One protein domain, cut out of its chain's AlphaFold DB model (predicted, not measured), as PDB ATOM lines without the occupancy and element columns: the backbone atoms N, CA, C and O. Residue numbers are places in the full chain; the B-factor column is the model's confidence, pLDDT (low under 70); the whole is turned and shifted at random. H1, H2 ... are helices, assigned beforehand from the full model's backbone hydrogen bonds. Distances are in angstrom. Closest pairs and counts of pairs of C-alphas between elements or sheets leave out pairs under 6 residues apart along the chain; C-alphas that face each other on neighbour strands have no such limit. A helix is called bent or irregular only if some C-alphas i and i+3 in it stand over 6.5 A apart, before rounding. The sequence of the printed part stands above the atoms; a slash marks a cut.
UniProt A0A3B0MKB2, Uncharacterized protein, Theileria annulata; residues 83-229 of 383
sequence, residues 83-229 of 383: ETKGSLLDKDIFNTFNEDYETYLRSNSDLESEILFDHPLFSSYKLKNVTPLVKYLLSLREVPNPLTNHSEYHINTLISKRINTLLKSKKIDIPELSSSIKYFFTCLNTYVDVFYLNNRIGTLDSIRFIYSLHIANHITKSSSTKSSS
ATOM      1  N   GLU A  83     176.554 155.153 201.538       56.47
ATOM      2  CA  GLU A  83     176.163 154.172 200.520       56.47
ATOM      3  C   GLU A  83     176.308 154.740 199.098       56.47
ATOM      4  O   GLU A  83     175.832 155.841 198.813       56.47
ATOM      5  N   THR A  84     176.810 153.933 198.160       48.88
ATOM      6  CA  THR A  84     176.812 154.244 196.719       48.88
ATOM      7  C   THR A  84     175.386 154.384 196.155       48.88
ATOM      8  O   THR A  84     174.755 153.405 195.748       48.88
ATOM      9  N   LYS A  85     174.852 155.612 196.085       49.53
ATOM     10  CA  LYS A  85     173.590 155.927 195.383       49.53
ATOM     11  C   LYS A  85     173.662 157.269 194.650       49.53
ATOM     12  O   LYS A  85     173.840 158.309 195.276       49.53
ATOM     13  N   GLY A  86     173.421 157.208 193.337       54.62
ATOM     14  CA  GLY A  86     173.408 158.344 192.410       54.62
ATOM     15  C   GLY A  86     174.644 158.389 191.506       54.62
ATOM     16  O   GLY A  86     175.749 158.092 191.945       54.62
ATOM     17  N   SER A  87     174.451 158.752 190.234       60.44
ATOM     18  CA  SER A  87     175.547 159.228 189.379       60.44
ATOM     19  C   SER A  87     175.686 160.734 189.563       60.44
ATOM     20  O   SER A  87     174.683 161.405 189.820       60.44
ATOM     21  N   LEU A  88     176.893 161.271 189.365       68.38
ATOM     22  CA  LEU A  88     177.038 162.704 189.129       68.38
ATOM     23  C   LEU A  88     176.312 163.106 187.828       68.38
ATOM     24  O   LEU A  88     176.075 162.272 186.952       68.38
ATOM     25  N   LEU A  89     175.930 164.381 187.721       70.75
ATOM     26  CA  LEU A  89     175.274 164.939 186.537       70.75
ATOM     27  C   LEU A  89     176.173 164.783 185.305       70.75
ATOM     28  O   LEU A  89     177.261 165.347 185.265       70.75
ATOM     29  N   ASP A  90     175.671 164.115 184.265       67.75
ATOM     30  CA  ASP A  90     176.397 163.937 182.996       67.75
ATOM     31  C   ASP A  90     176.658 165.265 182.246       67.75
ATOM     32  O   ASP A  90     177.477 165.324 181.323       67.75
ATOM     33  N   LYS A  91     175.939 166.337 182.616       78.25
ATOM     34  CA  LYS A  91     176.008 167.671 182.006       78.25
ATOM     35  C   LYS A  91     176.623 168.692 182.966       78.25
ATOM     36  O   LYS A  91     176.112 168.921 184.060       78.25
ATOM     37  N   ASP A  92     177.639 169.406 182.485       80.62
ATOM     38  CA  ASP A  92     178.266 170.515 183.208       80.62
ATOM     39  C   ASP A  92     177.312 171.716 183.348       80.62
ATOM     40  O   ASP A  92     177.112 172.473 182.390       80.62
ATOM     41  N   ILE A  93     176.774 171.922 184.558       82.31
ATOM     42  CA  ILE A  93     175.877 173.044 184.898       82.31
ATOM     43  C   ILE A  93     176.514 174.410 184.595       82.31
ATOM     44  O   ILE A  93     175.795 175.367 184.314       82.31
ATOM     45  N   PHE A  94     177.848 174.520 184.533       81.56
ATOM     46  CA  PHE A  94     178.508 175.758 184.099       81.56
ATOM     47  C   PHE A  94     177.976 176.290 182.753       81.56
ATOM     48  O   PHE A  94     177.918 177.501 182.542       81.56
ATOM     49  N   ASN A  95     177.565 175.402 181.840       72.12
ATOM     50  CA  ASN A  95     177.016 175.810 180.548       72.12
ATOM     51  C   ASN A  95     175.504 176.091 180.579       72.12
ATOM     52  O   ASN A  95     175.022 176.766 179.670       72.12
ATOM     53  N   THR A  96     174.776 175.660 181.612       71.56
ATOM     54  CA  THR A  96     173.323 175.872 181.766       71.56
ATOM     55  C   THR A  96     172.947 177.347 181.938       71.56
ATOM     56  O   THR A  96     171.869 177.747 181.522       71.56
ATOM     57  N   PHE A  97     173.868 178.204 182.392       62.34
ATOM     58  CA  PHE A  97     173.695 179.667 182.362       62.34
ATOM     59  C   PHE A  97     173.576 180.278 180.949       62.34
ATOM     60  O   PHE A  97     173.294 181.466 180.833       62.34
ATOM     61  N   ASN A  98     173.828 179.502 179.887       63.47
ATOM     62  CA  ASN A  98     173.642 179.919 178.490       63.47
ATOM     63  C   ASN A  98     172.399 179.260 177.852       63.47
ATOM     64  O   ASN A  98     172.203 179.388 176.648       63.47
ATOM     65  N   GLU A  99     171.591 178.519 178.620       67.06
ATOM     66  CA  GLU A  99     170.272 178.070 178.160       67.06
ATOM     67  C   GLU A  99     169.327 179.270 178.034       67.06
ATOM     68  O   GLU A  99     169.525 180.308 178.674       67.06
ATOM     69  N   ASP A 100     168.288 179.142 177.207       75.38
ATOM     70  CA  ASP A 100     167.274 180.184 177.133       75.38
ATOM     71  C   ASP A 100     166.578 180.348 178.497       75.38
ATOM     72  O   ASP A 100     166.382 179.392 179.252       75.38
ATOM     73  N   TYR A 101     166.228 181.592 178.825       73.94
ATOM     74  CA  TYR A 101     165.738 181.964 180.154       73.94
ATOM     75  C   TYR A 101     164.478 181.182 180.571       73.94
ATOM     76  O   TYR A 101     164.323 180.833 181.740       73.94
ATOM     77  N   GLU A 102     163.611 180.847 179.615       77.31
ATOM     78  CA  GLU A 102     162.395 180.063 179.848       77.31
ATOM     79  C   GLU A 102     162.712 178.595 180.171       77.31
ATOM     80  O   GLU A 102     162.153 178.040 181.118       77.31
ATOM     81  N   THR A 103     163.634 177.965 179.440       78.06
ATOM     82  CA  THR A 103     164.127 176.610 179.733       78.06
ATOM     83  C   THR A 103     164.862 176.557 181.072       78.06
ATOM     84  O   THR A 103     164.645 175.624 181.852       78.06
ATOM     85  N   TYR A 104     165.657 177.579 181.404       74.50
ATOM     86  CA  TYR A 104     166.303 177.688 182.713       74.50
ATOM     87  C   TYR A 104     165.274 177.783 183.853       74.50
ATOM     88  O   TYR A 104     165.363 177.034 184.828       74.50
ATOM     89  N   LEU A 105     164.255 178.642 183.726       78.25
ATOM     90  CA  LEU A 105     163.193 178.756 184.732       78.25
ATOM     91  C   LEU A 105     162.357 177.475 184.858       78.25
ATOM     92  O   LEU A 105     162.013 177.085 185.970       78.25
ATOM     93  N   ARG A 106     162.049 176.787 183.752       79.56
ATOM     94  CA  ARG A 106     161.272 175.530 183.771       79.56
ATOM     95  C   ARG A 106     162.050 174.349 184.339       79.56
ATOM     96  O   ARG A 106     161.463 173.503 185.000       79.56
ATOM     97  N   SER A 107     163.357 174.272 184.094       74.38
ATOM     98  CA  SER A 107     164.208 173.217 184.663       74.38
ATOM     99  C   SER A 107     164.478 173.410 186.160       74.38
ATOM    100  O   SER A 107     164.750 172.434 186.860       74.38
ATOM    101  N   ASN A 108     164.346 174.642 186.663       75.06
ATOM    102  CA  ASN A 108     164.548 175.001 188.069       75.06
ATOM    103  C   ASN A 108     163.257 175.403 188.803       75.06
ATOM    104  O   ASN A 108     163.336 175.884 189.930       75.06
ATOM    105  N   SER A 109     162.076 175.204 188.206       79.31
ATOM    106  CA  SER A 109     160.801 175.538 188.844       79.31
ATOM    107  C   SER A 109     160.593 174.723 190.119       79.31
ATOM    108  O   SER A 109     160.888 173.524 190.136       79.31
ATOM    109  N   ASP A 110     160.042 175.353 191.156       78.69
ATOM    110  CA  ASP A 110     159.720 174.678 192.411       78.69
ATOM    111  C   ASP A 110     158.816 173.462 192.176       78.69
ATOM    112  O   ASP A 110     157.760 173.548 191.548       78.69
ATOM    113  N   LEU A 111     159.222 172.318 192.721       76.75
ATOM    114  CA  LEU A 111     158.344 171.167 192.855       76.75
ATOM    115  C   LEU A 111     157.388 171.463 194.017       76.75
ATOM    116  O   LEU A 111     157.834 171.570 195.160       76.75
ATOM    117  N   GLU A 112     156.084 171.570 193.736       63.22
ATOM    118  CA  GLU A 112     155.012 171.753 194.733       63.22
ATOM    119  C   GLU A 112     154.805 170.482 195.585       63.22
ATOM    120  O   GLU A 112     153.757 169.837 195.582       63.22
ATOM    121  N   SER A 113     155.845 170.076 196.308       65.56
ATOM    122  CA  SER A 113     155.855 168.913 197.184       65.56
ATOM    123  C   SER A 113     156.797 169.164 198.352       65.56
ATOM    124  O   SER A 113     158.004 169.303 198.152       65.56
ATOM    125  N   GLU A 114     156.267 169.168 199.573       69.81
ATOM    126  CA  GLU A 114     157.100 169.153 200.773       69.81
ATOM    127  C   GLU A 114     157.902 167.845 200.807       69.81
ATOM    128  O   GLU A 114     157.323 166.757 200.783       69.81
ATOM    129  N   ILE A 115     159.233 167.934 200.871       73.00
ATOM    130  CA  ILE A 115     160.101 166.750 200.909       73.00
ATOM    131  C   ILE A 115     160.644 166.570 202.326       73.00
ATOM    132  O   ILE A 115     161.327 167.444 202.863       73.00
ATOM    133  N   LEU A 116     160.351 165.406 202.909       72.56
ATOM    134  CA  LEU A 116     161.133 164.845 204.003       72.56
ATOM    135  C   LEU A 116     162.331 164.123 203.379       72.56
ATOM    136  O   LEU A 116     162.140 163.222 202.561       72.56
ATOM    137  N   PHE A 117     163.544 164.514 203.752       75.25
ATOM    138  CA  PHE A 117     164.763 163.830 203.337       75.25
ATOM    139  C   PHE A 117     165.498 163.281 204.562       75.25
ATOM    140  O   PHE A 117     165.528 163.906 205.622       75.25
ATOM    141  N   ASP A 118     166.065 162.091 204.392       74.56
ATOM    142  CA  ASP A 118     166.858 161.380 205.389       74.56
ATOM    143  C   ASP A 118     168.238 161.123 204.778       74.56
ATOM    144  O   ASP A 118     168.387 160.323 203.843       74.56
ATOM    145  N   HIS A 119     169.222 161.904 205.225       78.12
ATOM    146  CA  HIS A 119     170.542 161.990 204.615       78.12
ATOM    147  C   HIS A 119     171.629 162.078 205.699       78.12
ATOM    148  O   HIS A 119     171.586 163.019 206.485       78.12
ATOM    149  N   PRO A 120     172.648 161.193 205.726       78.06
ATOM    150  CA  PRO A 120     173.574 161.094 206.863       78.06
ATOM    151  C   PRO A 120     174.345 162.377 207.213       78.06
ATOM    152  O   PRO A 120     174.657 162.605 208.377       78.06
ATOM    153  N   LEU A 121     174.640 163.232 206.224       79.38
ATOM    154  CA  LEU A 121     175.357 164.504 206.431       79.38
ATOM    155  C   LEU A 121     174.462 165.678 206.884       79.38
ATOM    156  O   LEU A 121     174.968 166.781 207.087       79.38
ATOM    157  N   PHE A 122     173.146 165.483 207.013       77.62
ATOM    158  CA  PHE A 122     172.198 166.541 207.368       77.62
ATOM    159  C   PHE A 122     171.257 166.085 208.480       77.62
ATOM    160  O   PHE A 122     170.732 164.976 208.453       77.62
ATOM    161  N   SER A 123     170.949 166.971 209.427       74.12
ATOM    162  CA  SER A 123     169.771 166.760 210.271       74.12
ATOM    163  C   SER A 123     168.517 166.767 209.388       74.12
ATOM    164  O   SER A 123     168.424 167.552 208.442       74.12
ATOM    165  N   SER A 124     167.555 165.893 209.675       69.25
ATOM    166  CA  SER A 124     166.335 165.783 208.876       69.25
ATOM    167  C   SER A 124     165.464 167.034 209.037       69.25
ATOM    168  O   SER A 124     164.951 167.340 210.114       69.25
ATOM    169  N   TYR A 125     165.291 167.773 207.939       71.00
ATOM    170  CA  TYR A 125     164.487 168.994 207.887       71.00
ATOM    171  C   TYR A 125     163.383 168.887 206.835       71.00
ATOM    172  O   TYR A 125     163.486 168.159 205.850       71.00
ATOM    173  N   LYS A 126     162.312 169.657 207.038       76.88
ATOM    174  CA  LYS A 126     161.202 169.769 206.091       76.88
ATOM    175  C   LYS A 126     161.437 170.959 205.163       76.88
ATOM    176  O   LYS A 126     161.352 172.105 205.606       76.88
ATOM    177  N   LEU A 127     161.711 170.699 203.888       77.75
ATOM    178  CA  LEU A 127     161.864 171.750 202.877       77.75
ATOM    179  C   LEU A 127     160.508 172.065 202.235       77.75
ATOM    180  O   LEU A 127     159.779 171.154 201.842       77.75
ATOM    181  N   LYS A 128     160.172 173.360 202.153       73.50
ATOM    182  CA  LYS A 128     158.910 173.853 201.566       73.50
ATOM    183  C   LYS A 128     158.972 173.988 200.046       73.50
ATOM    184  O   LYS A 128     158.021 173.626 199.368       73.50
ATOM    185  N   ASN A 129     160.095 174.495 199.546       75.19
ATOM    186  CA  ASN A 129     160.360 174.740 198.135       75.19
ATOM    187  C   ASN A 129     161.595 173.913 197.775       75.19
ATOM    188  O   ASN A 129     162.618 174.010 198.459       75.19
ATOM    189  N   VAL A 130     161.485 173.053 196.762       80.19
ATOM    190  CA  VAL A 130     162.584 172.186 196.327       80.19
ATOM    191  C   VAL A 130     162.637 172.173 194.806       80.19
ATOM    192  O   VAL A 130     161.711 171.699 194.151       80.19
ATOM    193  N   THR A 131     163.746 172.636 194.240       84.44
ATOM    194  CA  THR A 131     164.006 172.521 192.801       84.44
ATOM    195  C   THR A 131     164.475 171.100 192.451       84.44
ATOM    196  O   THR A 131     165.003 170.388 193.319       84.44
ATOM    197  N   PRO A 132     164.359 170.657 191.184       83.69
ATOM    198  CA  PRO A 132     164.893 169.365 190.749       83.69
ATOM    199  C   PRO A 132     166.379 169.172 191.087       83.69
ATOM    200  O   PRO A 132     166.774 168.078 191.487       83.69
ATOM    201  N   LEU A 133     167.183 170.241 191.010       83.12
ATOM    202  CA  LEU A 133     168.609 170.225 191.347       83.12
ATOM    203  C   LEU A 133     168.864 170.009 192.848       83.12
ATOM    204  O   LEU A 133     169.709 169.194 193.212       83.12
ATOM    205  N   VAL A 134     168.107 170.676 193.728       84.50
ATOM    206  CA  VAL A 134     168.214 170.467 195.185       84.50
ATOM    207  C   VAL A 134     167.751 169.058 195.562       84.50
ATOM    208  O   VAL A 134     168.423 168.380 196.337       84.50
ATOM    209  N   LYS A 135     166.655 168.568 194.966       84.00
ATOM    210  CA  LYS A 135     166.180 167.188 195.163       84.00
ATOM    211  C   LYS A 135     167.220 166.153 194.731       84.00
ATOM    212  O   LYS A 135     167.396 165.148 195.414       84.00
ATOM    213  N   TYR A 136     167.899 166.406 193.614       85.31
ATOM    214  CA  TYR A 136     168.999 165.580 193.130       85.31
ATOM    215  C   TYR A 136     170.176 165.578 194.118       85.31
ATOM    216  O   TYR A 136     170.589 164.498 194.535       85.31
ATOM    217  N   LEU A 137     170.653 166.748 194.566       86.81
ATOM    218  CA  LEU A 137     171.753 166.840 195.535       86.81
ATOM    219  C   LEU A 137     171.442 166.045 196.809       86.81
ATOM    220  O   LEU A 137     172.217 165.174 197.179       86.81
ATOM    221  N   LEU A 138     170.262 166.249 197.403       85.12
ATOM    222  CA  LEU A 138     169.819 165.537 198.613       85.12
ATOM    223  C   LEU A 138     169.641 164.016 198.430       85.12
ATOM    224  O   LEU A 138     169.468 163.302 199.418       85.12
ATOM    225  N   SER A 139     169.655 163.514 197.190       83.62
ATOM    226  CA  SER A 139     169.617 162.078 196.886       83.62
ATOM    227  C   SER A 139     171.002 161.429 196.771       83.62
ATOM    228  O   SER A 139     171.097 160.205 196.890       83.62
ATOM    229  N   LEU A 140     172.062 162.225 196.569       84.50
ATOM    230  CA  LEU A 140     173.444 161.750 196.503       84.50
ATOM    231  C   LEU A 140     173.908 161.350 197.899       84.50
ATOM    232  O   LEU A 140     174.136 162.217 198.732       84.50
ATOM    233  N   ARG A 141     174.063 160.050 198.159       80.88
ATOM    234  CA  ARG A 141     174.546 159.577 199.465       80.88
ATOM    235  C   ARG A 141     176.061 159.645 199.548       80.88
ATOM    236  O   ARG A 141     176.586 160.357 200.391       80.88
ATOM    237  N   GLU A 142     176.755 158.942 198.664       83.25
ATOM    238  CA  GLU A 142     178.206 159.024 198.507       83.25
ATOM    239  C   GLU A 142     178.555 159.909 197.305       83.25
ATOM    240  O   GLU A 142     177.876 159.866 196.278       83.25
ATOM    241  N   VAL A 143     179.624 160.702 197.421       87.31
ATOM    242  CA  VAL A 143     180.127 161.543 196.327       87.31
ATOM    243  C   VAL A 143     181.600 161.238 196.009       87.31
ATOM    244  O   VAL A 143     182.424 161.151 196.927       87.31
ATOM    245  N   PRO A 144     181.970 161.114 194.722       89.62
ATOM    246  CA  PRO A 144     183.343 160.846 194.297       89.62
ATOM    247  C   PRO A 144     184.350 161.901 194.772       89.62
ATOM    248  O   PRO A 144     184.029 163.085 194.879       89.62
ATOM    249  N   ASN A 145     185.603 161.512 195.022       91.50
ATOM    250  CA  ASN A 145     186.619 162.451 195.502       91.50
ATOM    251  C   ASN A 145     187.080 163.393 194.359       91.50
ATOM    252  O   ASN A 145     187.654 162.923 193.372       91.50
ATOM    253  N   PRO A 146     186.907 164.726 194.472       92.19
ATOM    254  CA  PRO A 146     187.224 165.663 193.390       92.19
ATOM    255  C   PRO A 146     188.720 165.784 193.063       92.19
ATOM    256  O   PRO A 146     189.082 166.349 192.031       92.19
ATOM    257  N   LEU A 147     189.605 165.250 193.910       92.12
ATOM    258  CA  LEU A 147     191.052 165.228 193.671       92.12
ATOM    259  C   LEU A 147     191.489 164.061 192.773       92.12
ATOM    260  O   LEU A 147     192.583 164.109 192.205       92.12
ATOM    261  N   THR A 148     190.647 163.036 192.622       90.88
ATOM    262  CA  THR A 148     190.895 161.842 191.796       90.88
ATOM    263  C   THR A 148     189.931 161.750 190.614       90.88
ATOM    264  O   THR A 148     190.360 161.479 189.491       90.88
ATOM    265  N   ASN A 149     188.651 162.049 190.829       91.12
ATOM    266  CA  ASN A 149     187.551 161.852 189.884       91.12
ATOM    267  C   ASN A 149     187.288 163.104 189.023       91.12
ATOM    268  O   ASN A 149     186.173 163.607 188.901       91.12
ATOM    269  N   HIS A 150     188.353 163.633 188.414       91.88
ATOM    270  CA  HIS A 150     188.346 164.912 187.686       91.88
ATOM    271  C   HIS A 150     187.274 165.033 186.598       91.88
ATOM    272  O   HIS A 150     186.735 166.119 186.385       91.88
ATOM    273  N   SER A 151     187.000 163.944 185.879       88.75
ATOM    274  CA  SER A 151     186.068 163.912 184.746       88.75
ATOM    275  C   SER A 151     184.622 164.160 185.159       88.75
ATOM    276  O   SER A 151     183.913 164.866 184.451       88.75
ATOM    277  N   GLU A 152     184.213 163.624 186.307       88.25
ATOM    278  CA  GLU A 152     182.826 163.640 186.792       88.25
ATOM    279  C   GLU A 152     182.413 165.027 187.310       88.25
ATOM    280  O   GLU A 152     181.250 165.403 187.260       88.25
ATOM    281  N   TYR A 153     183.387 165.836 187.730       90.06
ATOM    282  CA  TYR A 153     183.197 167.250 188.074       90.06
ATOM    283  C   TYR A 153     183.506 168.207 186.904       90.06
ATOM    284  O   TYR A 153     183.487 169.435 187.060       90.06
ATOM    285  N   HIS A 154     183.818 167.657 185.724       90.94
ATOM    286  CA  HIS A 154     184.293 168.382 184.542       90.94
ATOM    287  C   HIS A 154     185.471 169.329 184.852       90.94
ATOM    288  O   HIS A 154     185.502 170.476 184.402       90.94
ATOM    289  N   ILE A 155     186.434 168.881 185.666       92.19
ATOM    290  CA  ILE A 155     187.613 169.679 186.024       92.19
ATOM    291  C   ILE A 155     188.513 169.858 184.796       92.19
ATOM    292  O   ILE A 155     188.798 168.915 184.057       92.19
ATOM    293  N   ASN A 156     188.979 171.089 184.568       92.06
ATOM    294  CA  ASN A 156     189.832 171.399 183.424       92.06
ATOM    295  C   ASN A 156     191.117 170.544 183.402       92.06
ATOM    296  O   ASN A 156     191.854 170.480 184.383       92.06
ATOM    297  N   THR A 157     191.451 169.972 182.239       91.62
ATOM    298  CA  THR A 157     192.592 169.045 182.088       91.62
ATOM    299  C   THR A 157     193.953 169.596 182.543       91.62
ATOM    300  O   THR A 157     194.823 168.808 182.922       91.62
ATOM    301  N   LEU A 158     194.167 170.919 182.526       91.38
ATOM    302  CA  LEU A 158     195.382 171.547 183.063       91.38
ATOM    303  C   LEU A 158     195.430 171.441 184.593       91.38
ATOM    304  O   LEU A 158     196.457 171.048 185.150       91.38
ATOM    305  N   ILE A 159     194.300 171.716 185.252       93.69
ATOM    306  CA  ILE A 159     194.122 171.575 186.701       93.69
ATOM    307  C   ILE A 159     194.263 170.104 187.101       93.69
ATOM    308  O   ILE A 159     195.053 169.793 187.989       93.69
ATOM    309  N   SER A 160     193.603 169.177 186.401       93.44
ATOM    310  CA  SER A 160     193.691 167.740 186.702       93.44
ATOM    311  C   SER A 160     195.120 167.205 186.609       93.44
ATOM    312  O   SER A 160     195.585 166.484 187.491       93.44
ATOM    313  N   LYS A 161     195.874 167.598 185.568       92.44
ATOM    314  CA  LYS A 161     197.305 167.261 185.444       92.44
ATOM    315  C   LYS A 161     198.121 167.829 186.606       92.44
ATOM    316  O   LYS A 161     198.989 167.131 187.137       92.44
ATOM    317  N   ARG A 162     197.846 169.074 187.011       91.69
ATOM    318  CA  ARG A 162     198.522 169.730 188.133       91.69
ATOM    319  C   ARG A 162     198.232 169.021 189.456       91.69
ATOM    320  O   ARG A 162     199.192 168.630 190.112       91.69
ATOM    321  N   ILE A 163     196.969 168.760 189.797       92.00
ATOM    322  CA  ILE A 163     196.570 168.022 191.011       92.00
ATOM    323  C   ILE A 163     197.215 166.631 191.036       92.00
ATOM    324  O   ILE A 163     197.886 166.288 192.004       92.00
ATOM    325  N   ASN A 164     197.149 165.876 189.936       91.75
ATOM    326  CA  ASN A 164     197.785 164.557 189.847       91.75
ATOM    327  C   ASN A 164     199.318 164.606 190.008       91.75
ATOM    328  O   ASN A 164     199.917 163.653 190.504       91.75
ATOM    329  N   THR A 165     199.969 165.703 189.610       90.62
ATOM    330  CA  THR A 165     201.408 165.922 189.855       90.62
ATOM    331  C   THR A 165     201.683 166.223 191.329       90.62
ATOM    332  O   THR A 165     202.635 165.689 191.893       90.62
ATOM    333  N   LEU A 166     200.842 167.047 191.960       88.12
ATOM    334  CA  LEU A 166     200.946 167.387 193.380       88.12
ATOM    335  C   LEU A 166     200.761 166.144 194.265       88.12
ATOM    336  O   LEU A 166     201.655 165.846 195.054       88.12
ATOM    337  N   LEU A 167     199.691 165.366 194.053       88.88
ATOM    338  CA  LEU A 167     199.408 164.116 194.776       88.88
ATOM    339  C   LEU A 167     200.575 163.116 194.688       88.88
ATOM    340  O   LEU A 167     200.994 162.545 195.692       88.88
ATOM    341  N   LYS A 168     201.168 162.948 193.496       86.94
ATOM    342  CA  LYS A 168     202.347 162.083 193.297       86.94
ATOM    343  C   LYS A 168     203.606 162.597 193.990       86.94
ATOM    344  O   LYS A 168     204.477 161.798 194.322       86.94
ATOM    345  N   SER A 169     203.738 163.911 194.170       81.06
ATOM    346  CA  SER A 169     204.976 164.513 194.672       81.06
ATOM    347  C   SER A 169     205.236 164.244 196.157       81.06
ATOM    348  O   SER A 169     206.393 164.323 196.565       81.06
ATOM    349  N   LYS A 170     204.187 163.968 196.956       68.00
ATOM    350  CA  LYS A 170     204.202 163.862 198.436       68.00
ATOM    351  C   LYS A 170     204.880 165.033 199.186       68.00
ATOM    352  O   LYS A 170     205.114 164.931 200.382       68.00
ATOM    353  N   LYS A 171     205.219 166.126 198.494       57.16
ATOM    354  CA  LYS A 171     206.026 167.254 198.999       57.16
ATOM    355  C   LYS A 171     205.243 168.562 199.131       57.16
ATOM    356  O   LYS A 171     205.845 169.594 199.404       57.16
ATOM    357  N   ILE A 172     203.945 168.545 198.837       58.69
ATOM    358  CA  ILE A 172     203.081 169.727 198.853       58.69
ATOM    359  C   ILE A 172     201.784 169.347 199.552       58.69
ATOM    360  O   ILE A 172     201.153 168.360 199.172       58.69
ATOM    361  N   ASP A 173     201.399 170.165 200.527       70.94
ATOM    362  CA  ASP A 173     200.232 169.966 201.383       70.94
ATOM    363  C   ASP A 173     198.945 170.169 200.571       70.94
ATOM    364  O   ASP A 173     198.426 171.287 200.426       70.94
ATOM    365  N   ILE A 174     198.472 169.073 199.977       84.31
ATOM    366  CA  ILE A 174     197.068 168.884 199.629       84.31
ATOM    367  C   ILE A 174     196.415 168.264 200.866       84.31
ATOM    368  O   ILE A 174     196.853 167.190 201.283       84.31
ATOM    369  N   PRO A 175     195.403 168.916 201.452       87.50
ATOM    370  CA  PRO A 175     194.724 168.383 202.617       87.50
ATOM    371  C   PRO A 175     193.828 167.199 202.234       87.50
ATOM    372  O   PRO A 175     193.283 167.136 201.128       87.50
ATOM    373  N   GLU A 176     193.656 166.269 203.169       86.75
ATOM    374  CA  GLU A 176     192.683 165.189 203.041       86.75
ATOM    375  C   GLU A 176     191.251 165.745 203.130       86.75
ATOM    376  O   GLU A 176     190.994 166.783 203.752       86.75
ATOM    377  N   LEU A 177     190.312 165.095 202.442       90.56
ATOM    378  CA  LEU A 177     188.926 165.544 202.348       90.56
ATOM    379  C   LEU A 177     188.028 164.523 203.039       90.56
ATOM    380  O   LEU A 177     187.881 163.420 202.519       90.56
ATOM    381  N   SER A 178     187.381 164.899 204.146       89.94
ATOM    382  CA  SER A 178     186.306 164.079 204.720       89.94
ATOM    383  C   SER A 178     185.069 164.099 203.817       89.94
ATOM    384  O   SER A 178     184.907 164.983 202.964       89.94
ATOM    385  N   SER A 179     184.177 163.124 203.980       88.81
ATOM    386  CA  SER A 179     182.936 163.009 203.200       88.81
ATOM    387  C   SER A 179     182.099 164.298 203.160       88.81
ATOM    388  O   SER A 179     181.638 164.698 202.089       88.81
ATOM    389  N   SER A 180     182.011 165.025 204.278       88.94
ATOM    390  CA  SER A 180     181.366 166.344 204.380       88.94
ATOM    391  C   SER A 180     181.946 167.380 203.406       88.94
ATOM    392  O   SER A 180     181.228 168.218 202.859       88.94
ATOM    393  N   ILE A 181     183.257 167.323 203.164       92.31
ATOM    394  CA  ILE A 181     183.999 168.274 202.328       92.31
ATOM    395  C   ILE A 181     183.925 167.874 200.847       92.31
ATOM    396  O   ILE A 181     183.776 168.744 199.983       92.31
ATOM    397  N   LYS A 182     183.942 166.565 200.546       92.75
ATOM    398  CA  LYS A 182     183.637 166.033 199.201       92.75
ATOM    399  C   LYS A 182     182.232 166.490 198.765       92.75
ATOM    400  O   LYS A 182     182.055 167.012 197.662       92.75
ATOM    401  N   TYR A 183     181.246 166.383 199.662       91.94
ATOM    402  CA  TYR A 183     179.866 166.813 199.409       91.94
ATOM    403  C   TYR A 183     179.759 168.335 199.238       91.94
ATOM    404  O   TYR A 183     179.144 168.807 198.283       91.94
ATOM    405  N   PHE A 184     180.440 169.119 200.082       92.75
ATOM    406  CA  PHE A 184     180.510 170.577 199.930       92.75
ATOM    407  C   PHE A 184     181.037 171.005 198.548       92.75
ATOM    408  O   PHE A 184     180.448 171.884 197.917       92.75
ATOM    409  N   PHE A 185     182.078 170.348 198.013       94.62
ATOM    410  CA  PHE A 185     182.534 170.615 196.642       94.62
ATOM    411  C   PHE A 185     181.475 170.284 195.584       94.62
ATOM    412  O   PHE A 185     181.354 171.014 194.603       94.62
ATOM    413  N   THR A 186     180.691 169.222 195.782       93.12
ATOM    414  CA  THR A 186     179.596 168.850 194.871       93.12
ATOM    415  C   THR A 186     178.527 169.945 194.813       93.12
ATOM    416  O   THR A 186     178.101 170.328 193.721       93.12
ATOM    417  N   CYS A 187     178.159 170.533 195.957       92.56
ATOM    418  CA  CYS A 187     177.275 171.702 195.997       92.56
ATOM    419  C   CYS A 187     177.881 172.906 195.255       92.56
ATOM    420  O   CYS A 187     177.230 173.485 194.391       92.56
ATOM    421  N   LEU A 188     179.152 173.242 195.504       93.81
ATOM    422  CA  LEU A 188     179.811 174.342 194.788       93.81
ATOM    423  C   LEU A 188     179.862 174.096 193.267       93.81
ATOM    424  O   LEU A 188     179.533 174.974 192.477       93.81
ATOM    425  N   ASN A 189     180.242 172.894 192.826       92.31
ATOM    426  CA  ASN A 189     180.381 172.563 191.403       92.31
ATOM    427  C   ASN A 189     179.033 172.448 190.661       92.31
ATOM    428  O   ASN A 189     179.021 172.484 189.433       92.31
ATOM    429  N   THR A 190     177.914 172.351 191.388       89.38
ATOM    430  CA  THR A 190     176.549 172.437 190.836       89.38
ATOM    431  C   THR A 190     175.977 173.860 190.838       89.38
ATOM    432  O   THR A 190     174.853 174.048 190.387       89.38
ATOM    433  N   TYR A 191     176.753 174.868 191.262       89.38
ATOM    434  CA  TYR A 191     176.385 176.294 191.240       89.38
ATOM    435  C   TYR A 191     175.100 176.649 192.007       89.38
ATOM    436  O   TYR A 191     174.452 177.647 191.700       89.38
ATOM    437  N   VAL A 192     174.743 175.858 193.023       88.06
ATOM    438  CA  VAL A 192     173.719 176.250 194.001       88.06
ATOM    439  C   VAL A 192     174.306 177.224 195.024       88.06
ATOM    440  O   VAL A 192     175.499 177.169 195.329       88.06
ATOM    441  N   ASP A 193     173.467 178.084 195.600       89.94
ATOM    442  CA  ASP A 193     173.862 178.904 196.746       89.94
ATOM    443  C   ASP A 193     174.094 178.009 197.973       89.94
ATOM    444  O   ASP A 193     173.233 177.210 198.351       89.94
ATOM    445  N   VAL A 194     175.263 178.136 198.614       91.56
ATOM    446  CA  VAL A 194     175.655 177.297 199.759       91.56
ATOM    447  C   VAL A 194     175.933 178.143 200.993       91.56
ATOM    448  O   VAL A 194     176.820 178.995 200.994       91.56
ATOM    449  N   PHE A 195     175.238 177.835 202.088       91.56
ATOM    450  CA  PHE A 195     175.549 178.346 203.419       91.56
ATOM    451  C   PHE A 195     176.211 177.242 204.254       91.56
ATOM    452  O   PHE A 195     175.559 176.278 204.652       91.56
ATOM    453  N   TYR A 196     177.521 177.361 204.486       90.19
ATOM    454  CA  TYR A 196     178.328 176.343 205.166       90.19
ATOM    455  C   TYR A 196     178.769 176.809 206.559       90.19
ATOM    456  O   TYR A 196     179.414 177.850 206.694       90.19
ATOM    457  N   LEU A 197     178.441 176.019 207.588       88.38
ATOM    458  CA  LEU A 197     178.685 176.355 208.999       88.38
ATOM    459  C   LEU A 197     179.734 175.478 209.708       88.38
ATOM    460  O   LEU A 197     180.232 175.889 210.753       88.38
ATOM    461  N   ASN A 198     180.103 174.304 209.177       83.88
ATOM    462  CA  ASN A 198     180.992 173.338 209.855       83.88
ATOM    463  C   ASN A 198     182.493 173.704 209.728       83.88
ATOM    464  O   ASN A 198     183.330 172.885 209.349       83.88
ATOM    465  N   ASN A 199     182.836 174.961 210.016       81.12
ATOM    466  CA  ASN A 199     184.204 175.485 209.967       81.12
ATOM    467  C   ASN A 199     184.989 175.076 211.228       81.12
ATOM    468  O   ASN A 199     185.195 175.889 212.129       81.12
ATOM    469  N   ARG A 200     185.415 173.809 211.304       85.00
ATOM    470  CA  ARG A 200     186.241 173.279 212.402       85.00
ATOM    471  C   ARG A 200     187.726 173.478 212.121       85.00
ATOM    472  O   ARG A 200     188.152 173.446 210.972       85.00
ATOM    473  N   ILE A 201     188.533 173.598 213.176       82.56
ATOM    474  CA  ILE A 201     189.982 173.860 213.081       82.56
ATOM    475  C   ILE A 201     190.680 172.859 212.144       82.56
ATOM    476  O   ILE A 201     191.457 173.274 211.290       82.56
ATOM    477  N   GLY A 202     190.370 171.563 212.268       82.69
ATOM    478  CA  GLY A 202     190.957 170.504 211.437       82.69
ATOM    479  C   GLY A 202     190.472 170.466 209.981       82.69
ATOM    480  O   GLY A 202     191.152 169.891 209.141       82.69
ATOM    481  N   THR A 203     189.332 171.089 209.655       87.50
ATOM    482  CA  THR A 203     188.748 171.070 208.300       87.50
ATOM    483  C   THR A 203     188.967 172.369 207.520       87.50
ATOM    484  O   THR A 203     188.777 172.381 206.302       87.50
ATOM    485  N   LEU A 204     189.396 173.457 208.178       88.44
ATOM    486  CA  LEU A 204     189.588 174.779 207.563       88.44
ATOM    487  C   LEU A 204     190.464 174.740 206.304       88.44
ATOM    488  O   LEU A 204     190.088 175.334 205.293       88.44
ATOM    489  N   ASP A 205     191.595 174.037 206.338       89.69
ATOM    490  CA  ASP A 205     192.526 173.976 205.204       89.69
ATOM    491  C   ASP A 205     191.918 173.229 204.011       89.69
ATOM    492  O   ASP A 205     192.003 173.697 202.872       89.69
ATOM    493  N   SER A 206     191.220 172.122 204.275       92.94
ATOM    494  CA  SER A 206     190.456 171.358 203.285       92.94
ATOM    495  C   SER A 206     189.350 172.201 202.648       92.94
ATOM    496  O   SER A 206     189.232 172.227 201.424       92.94
ATOM    497  N   ILE A 207     188.590 172.958 203.449       93.69
ATOM    498  CA  ILE A 207     187.541 173.879 202.981       93.69
ATOM    499  C   ILE A 207     188.152 174.985 202.103       93.69
ATOM    500  O   ILE A 207     187.693 175.198 200.977       93.69
ATOM    501  N   ARG A 208     189.221 175.646 202.580       93.50
ATOM    502  CA  ARG A 208     189.964 176.698 201.852       93.50
ATOM    503  C   ARG A 208     190.514 176.187 200.524       93.50
ATOM    504  O   ARG A 208     190.436 176.891 199.514       93.50
ATOM    505  N   PHE A 209     191.043 174.967 200.497       95.38
ATOM    506  CA  PHE A 209     191.526 174.329 199.276       95.38
ATOM    507  C   PHE A 209     190.379 174.033 198.296       95.38
ATOM    508  O   PHE A 209     190.499 174.308 197.103       95.38
ATOM    509  N   ILE A 210     189.250 173.526 198.793       95.62
ATOM    510  CA  ILE A 210     188.135 173.047 197.970       95.62
ATOM    511  C   ILE A 210     187.361 174.165 197.270       95.62
ATOM    512  O   ILE A 210     187.104 174.052 196.068       95.62
ATOM    513  N   TYR A 211     187.071 175.288 197.935       95.88
ATOM    514  CA  TYR A 211     186.495 176.424 197.205       95.88
ATOM    515  C   TYR A 211     187.529 177.107 196.292       95.88
ATOM    516  O   TYR A 211     187.161 177.603 195.228       95.88
ATOM    517  N   SER A 212     188.828 177.064 196.621       97.31
ATOM    518  CA  SER A 212     189.885 177.529 195.704       97.31
ATOM    519  C   SER A 212     189.958 176.670 194.434       97.31
ATOM    520  O   SER A 212     190.142 177.202 193.338       97.31
ATOM    521  N   LEU A 213     189.738 175.354 194.549       96.94
ATOM    522  CA  LEU A 213     189.595 174.440 193.412       96.94
ATOM    523  C   LEU A 213     188.358 174.764 192.569       96.94
ATOM    524  O   LEU A 213     188.462 174.809 191.342       96.94
ATOM    525  N   HIS A 214     187.217 175.046 193.200       96.69
ATOM    526  CA  HIS A 214     186.013 175.478 192.488       96.69
ATOM    527  C   HIS A 214     186.261 176.780 191.700       96.69
ATOM    528  O   HIS A 214     186.005 176.822 190.496       96.69
ATOM    529  N   ILE A 215     186.855 177.802 192.333       97.44
ATOM    530  CA  ILE A 215     187.224 179.075 191.687       97.44
ATOM    531  C   ILE A 215     188.160 178.836 190.493       97.44
ATOM    532  O   ILE A 215     187.917 179.343 189.396       97.44
ATOM    533  N   ALA A 216     189.211 178.032 190.671       96.56
ATOM    534  CA  ALA A 216     190.142 177.685 189.600       96.56
ATOM    535  C   ALA A 216     189.435 176.973 188.427       96.56
ATOM    536  O   ALA A 216     189.666 177.306 187.259       96.56
ATOM    537  N   ASN A 217     188.534 176.029 188.719       95.38
ATOM    538  CA  ASN A 217     187.753 175.325 187.704       95.38
ATOM    539  C   ASN A 217     186.836 176.293 186.936       95.38
ATOM    540  O   ASN A 217     186.885 176.349 185.709       95.38
ATOM    541  N   HIS A 218     186.077 177.132 187.643       93.69
ATOM    542  CA  HIS A 218     185.185 178.131 187.054       93.69
ATOM    543  C   HIS A 218     185.921 179.096 186.103       93.69
ATOM    544  O   HIS A 218     185.515 179.293 184.954       93.69
ATOM    545  N   ILE A 219     187.056 179.653 186.539       93.25
ATOM    546  CA  ILE A 219     187.858 180.580 185.727       93.25
ATOM    547  C   ILE A 219     188.445 179.899 184.483       93.25
ATOM    548  O   ILE A 219     188.415 180.477 183.389       93.25
ATOM    549  N   THR A 220     188.941 178.663 184.609       92.06
ATOM    550  CA  THR A 220     189.486 177.919 183.460       92.06
ATOM    551  C   THR A 220     188.400 177.498 182.468       92.06
ATOM    552  O   THR A 220     188.616 177.662 181.263       92.06
ATOM    553  N   LYS A 221     187.221 177.059 182.936       88.00
ATOM    554  CA  LYS A 221     186.030 176.812 182.098       88.00
ATOM    555  C   LYS A 221     185.655 178.071 181.312       88.00
ATOM    556  O   LYS A 221     185.713 178.055 180.083       88.00
ATOM    557  N   SER A 222     185.445 179.195 182.004       83.19
ATOM    558  CA  SER A 222     185.134 180.506 181.408       83.19
ATOM    559  C   SER A 222     186.164 180.978 180.369       83.19
ATOM    560  O   SER A 222     185.807 181.590 179.362       83.19
ATOM    561  N   SER A 223     187.453 180.683 180.564       80.31
ATOM    562  CA  SER A 223     188.481 181.001 179.566       80.31
ATOM    563  C   SER A 223     188.517 180.026 178.386       80.31
ATOM    564  O   SER A 223     188.930 180.424 177.297       80.31
ATOM    565  N   SER A 224     188.145 178.759 178.581       65.62
ATOM    566  CA  SER A 224     188.196 177.746 177.521       65.62
ATOM    567  C   SER A 224     187.128 177.974 176.450       65.62
ATOM    568  O   SER A 224     187.458 177.923 175.263       65.62
ATOM    569  N   THR A 225     185.909 178.362 176.840       57.91
ATOM    570  CA  THR A 225     184.805 178.602 175.896       57.91
ATOM    571  C   THR A 225     185.035 179.826 175.002       57.91
ATOM    572  O   THR A 225     184.584 179.856 173.861       57.91
ATOM    573  N   LYS A 226     185.846 180.800 175.448       55.50
ATOM    574  CA  LYS A 226     186.336 181.885 174.576       55.50
ATOM    575  C   LYS A 226     187.171 181.347 173.405       55.50
ATOM    576  O   LYS A 226     187.076 181.849 172.291       55.50
ATOM    577  N   SER A 227     187.980 180.303 173.628       49.75
ATOM    578  CA  SER A 227     188.862 179.749 172.592       49.75
ATOM    579  C   SER A 227     188.105 178.965 171.516       49.75
ATOM    580  O   SER A 227     188.540 178.969 170.364       49.75
ATOM    581  N   SER A 228     186.988 178.312 171.856       48.38
ATOM    582  CA  SER A 228     186.141 177.609 170.884       48.38
ATOM    583  C   SER A 228     185.453 178.573 169.915       48.38
ATOM    584  O   SER A 228     185.567 178.363 168.706       48.38
ATOM    585  N   SER A 229     184.849 179.664 170.405       47.41
ATOM    586  CA  SER A 229     184.176 180.656 169.547       47.41
ATOM    587  C   SER A 229     185.147 181.373 168.593       47.41
ATOM    588  O   SER A 229     184.826 181.600 167.429       47.41
TER     589      SER A 229
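AT A GLANCE: This is residues 83 to 229 of the 383 residues of an uncharacterized protein of Theileria annulata (UniProt A0A3B0MKB2). The model is a broad, loop-rich slab with the long helix H6 running along one face of it, H5 packed side by side with residues 206 to 214 of H6, and H4 at one end of the slab. Towards the other end are the short helices H1, H2 and H3, with the wide unnamed loop of residues 108 to 131 at the far edge. The printed part has 147 residues with six named helices, H1 to H6 in chain order, and no named strand; the class is all helix, though under half of the residues, 69, are in named elements. It is compact, with a radius of gyration of the C-alphas of 16.5 A and spans of 51 by 43 by 25 A.

IN THESE COORDINATES: Find C-alpha 93 at (175.877, 173.044, 184.898), where H1, residues 93 to 98, begins; it is neither bent nor irregular, but only just, with C-alphas 94 and 97 6.4 A apart. H2 follows at residues 101 to 107, and H3 at residues 132 to 137. H4, residues 157 to 169, is 18.2 A long from C-alpha 157 at (192.592, 169.045, 182.088). H5, residues 179 to 189, is 15.4 A long. H6, residues 204 to 229, runs 38.8 A to C-alpha 229 at (184.176, 180.656, 169.547).

HOW THE PARTS SIT: Look first at the C-alphas of Phe 185 and Ile 210, 6.2 A apart, the closest of H5 and H6; the two touch at a shallow tilt of 28 degrees, the same way. H4 and H6 are close but not clearly touching, with the C-alphas of Ile 159 and Asn 217 closest at 7.5 A. H3 and H5 are close but not clearly touching, closest at Leu 137 and Cys 187, whose C-alphas are 7.4 A apart. So are H1 and H6, with the C-alphas of Phe 94 and His 218 closest at 7.7 A. H1 and H2 are close but not clearly touching as well, with the C-alphas of Thr 96 and Tyr 104 closest at 7.3 A. H4 and H5 are apart. Every O i to N i+4 pair is within hydrogen-bond range in H2, H3, H4 and H5; H6 has 20 of 22, and H1 has 0 of 2 but 2 of 3 O i to N i+3 pairs.

THE WHOLE: The two C-alphas farthest apart, those of Glu 112 and Lys 171, are 51.4 A apart. The printed part has no cut. The links H2 to H3, H3 to H4 and H5 to H6 are long; in the first, residues 115 to 116 pair antiparallel with residues 126 to 127. Residues 98 to 103, of which 101 to 103 belong to H2, stand free. The mean pLDDT of the printed part is 81.8, and 23 residues are under 70, among them residues 83 to 88 and 224 to 229.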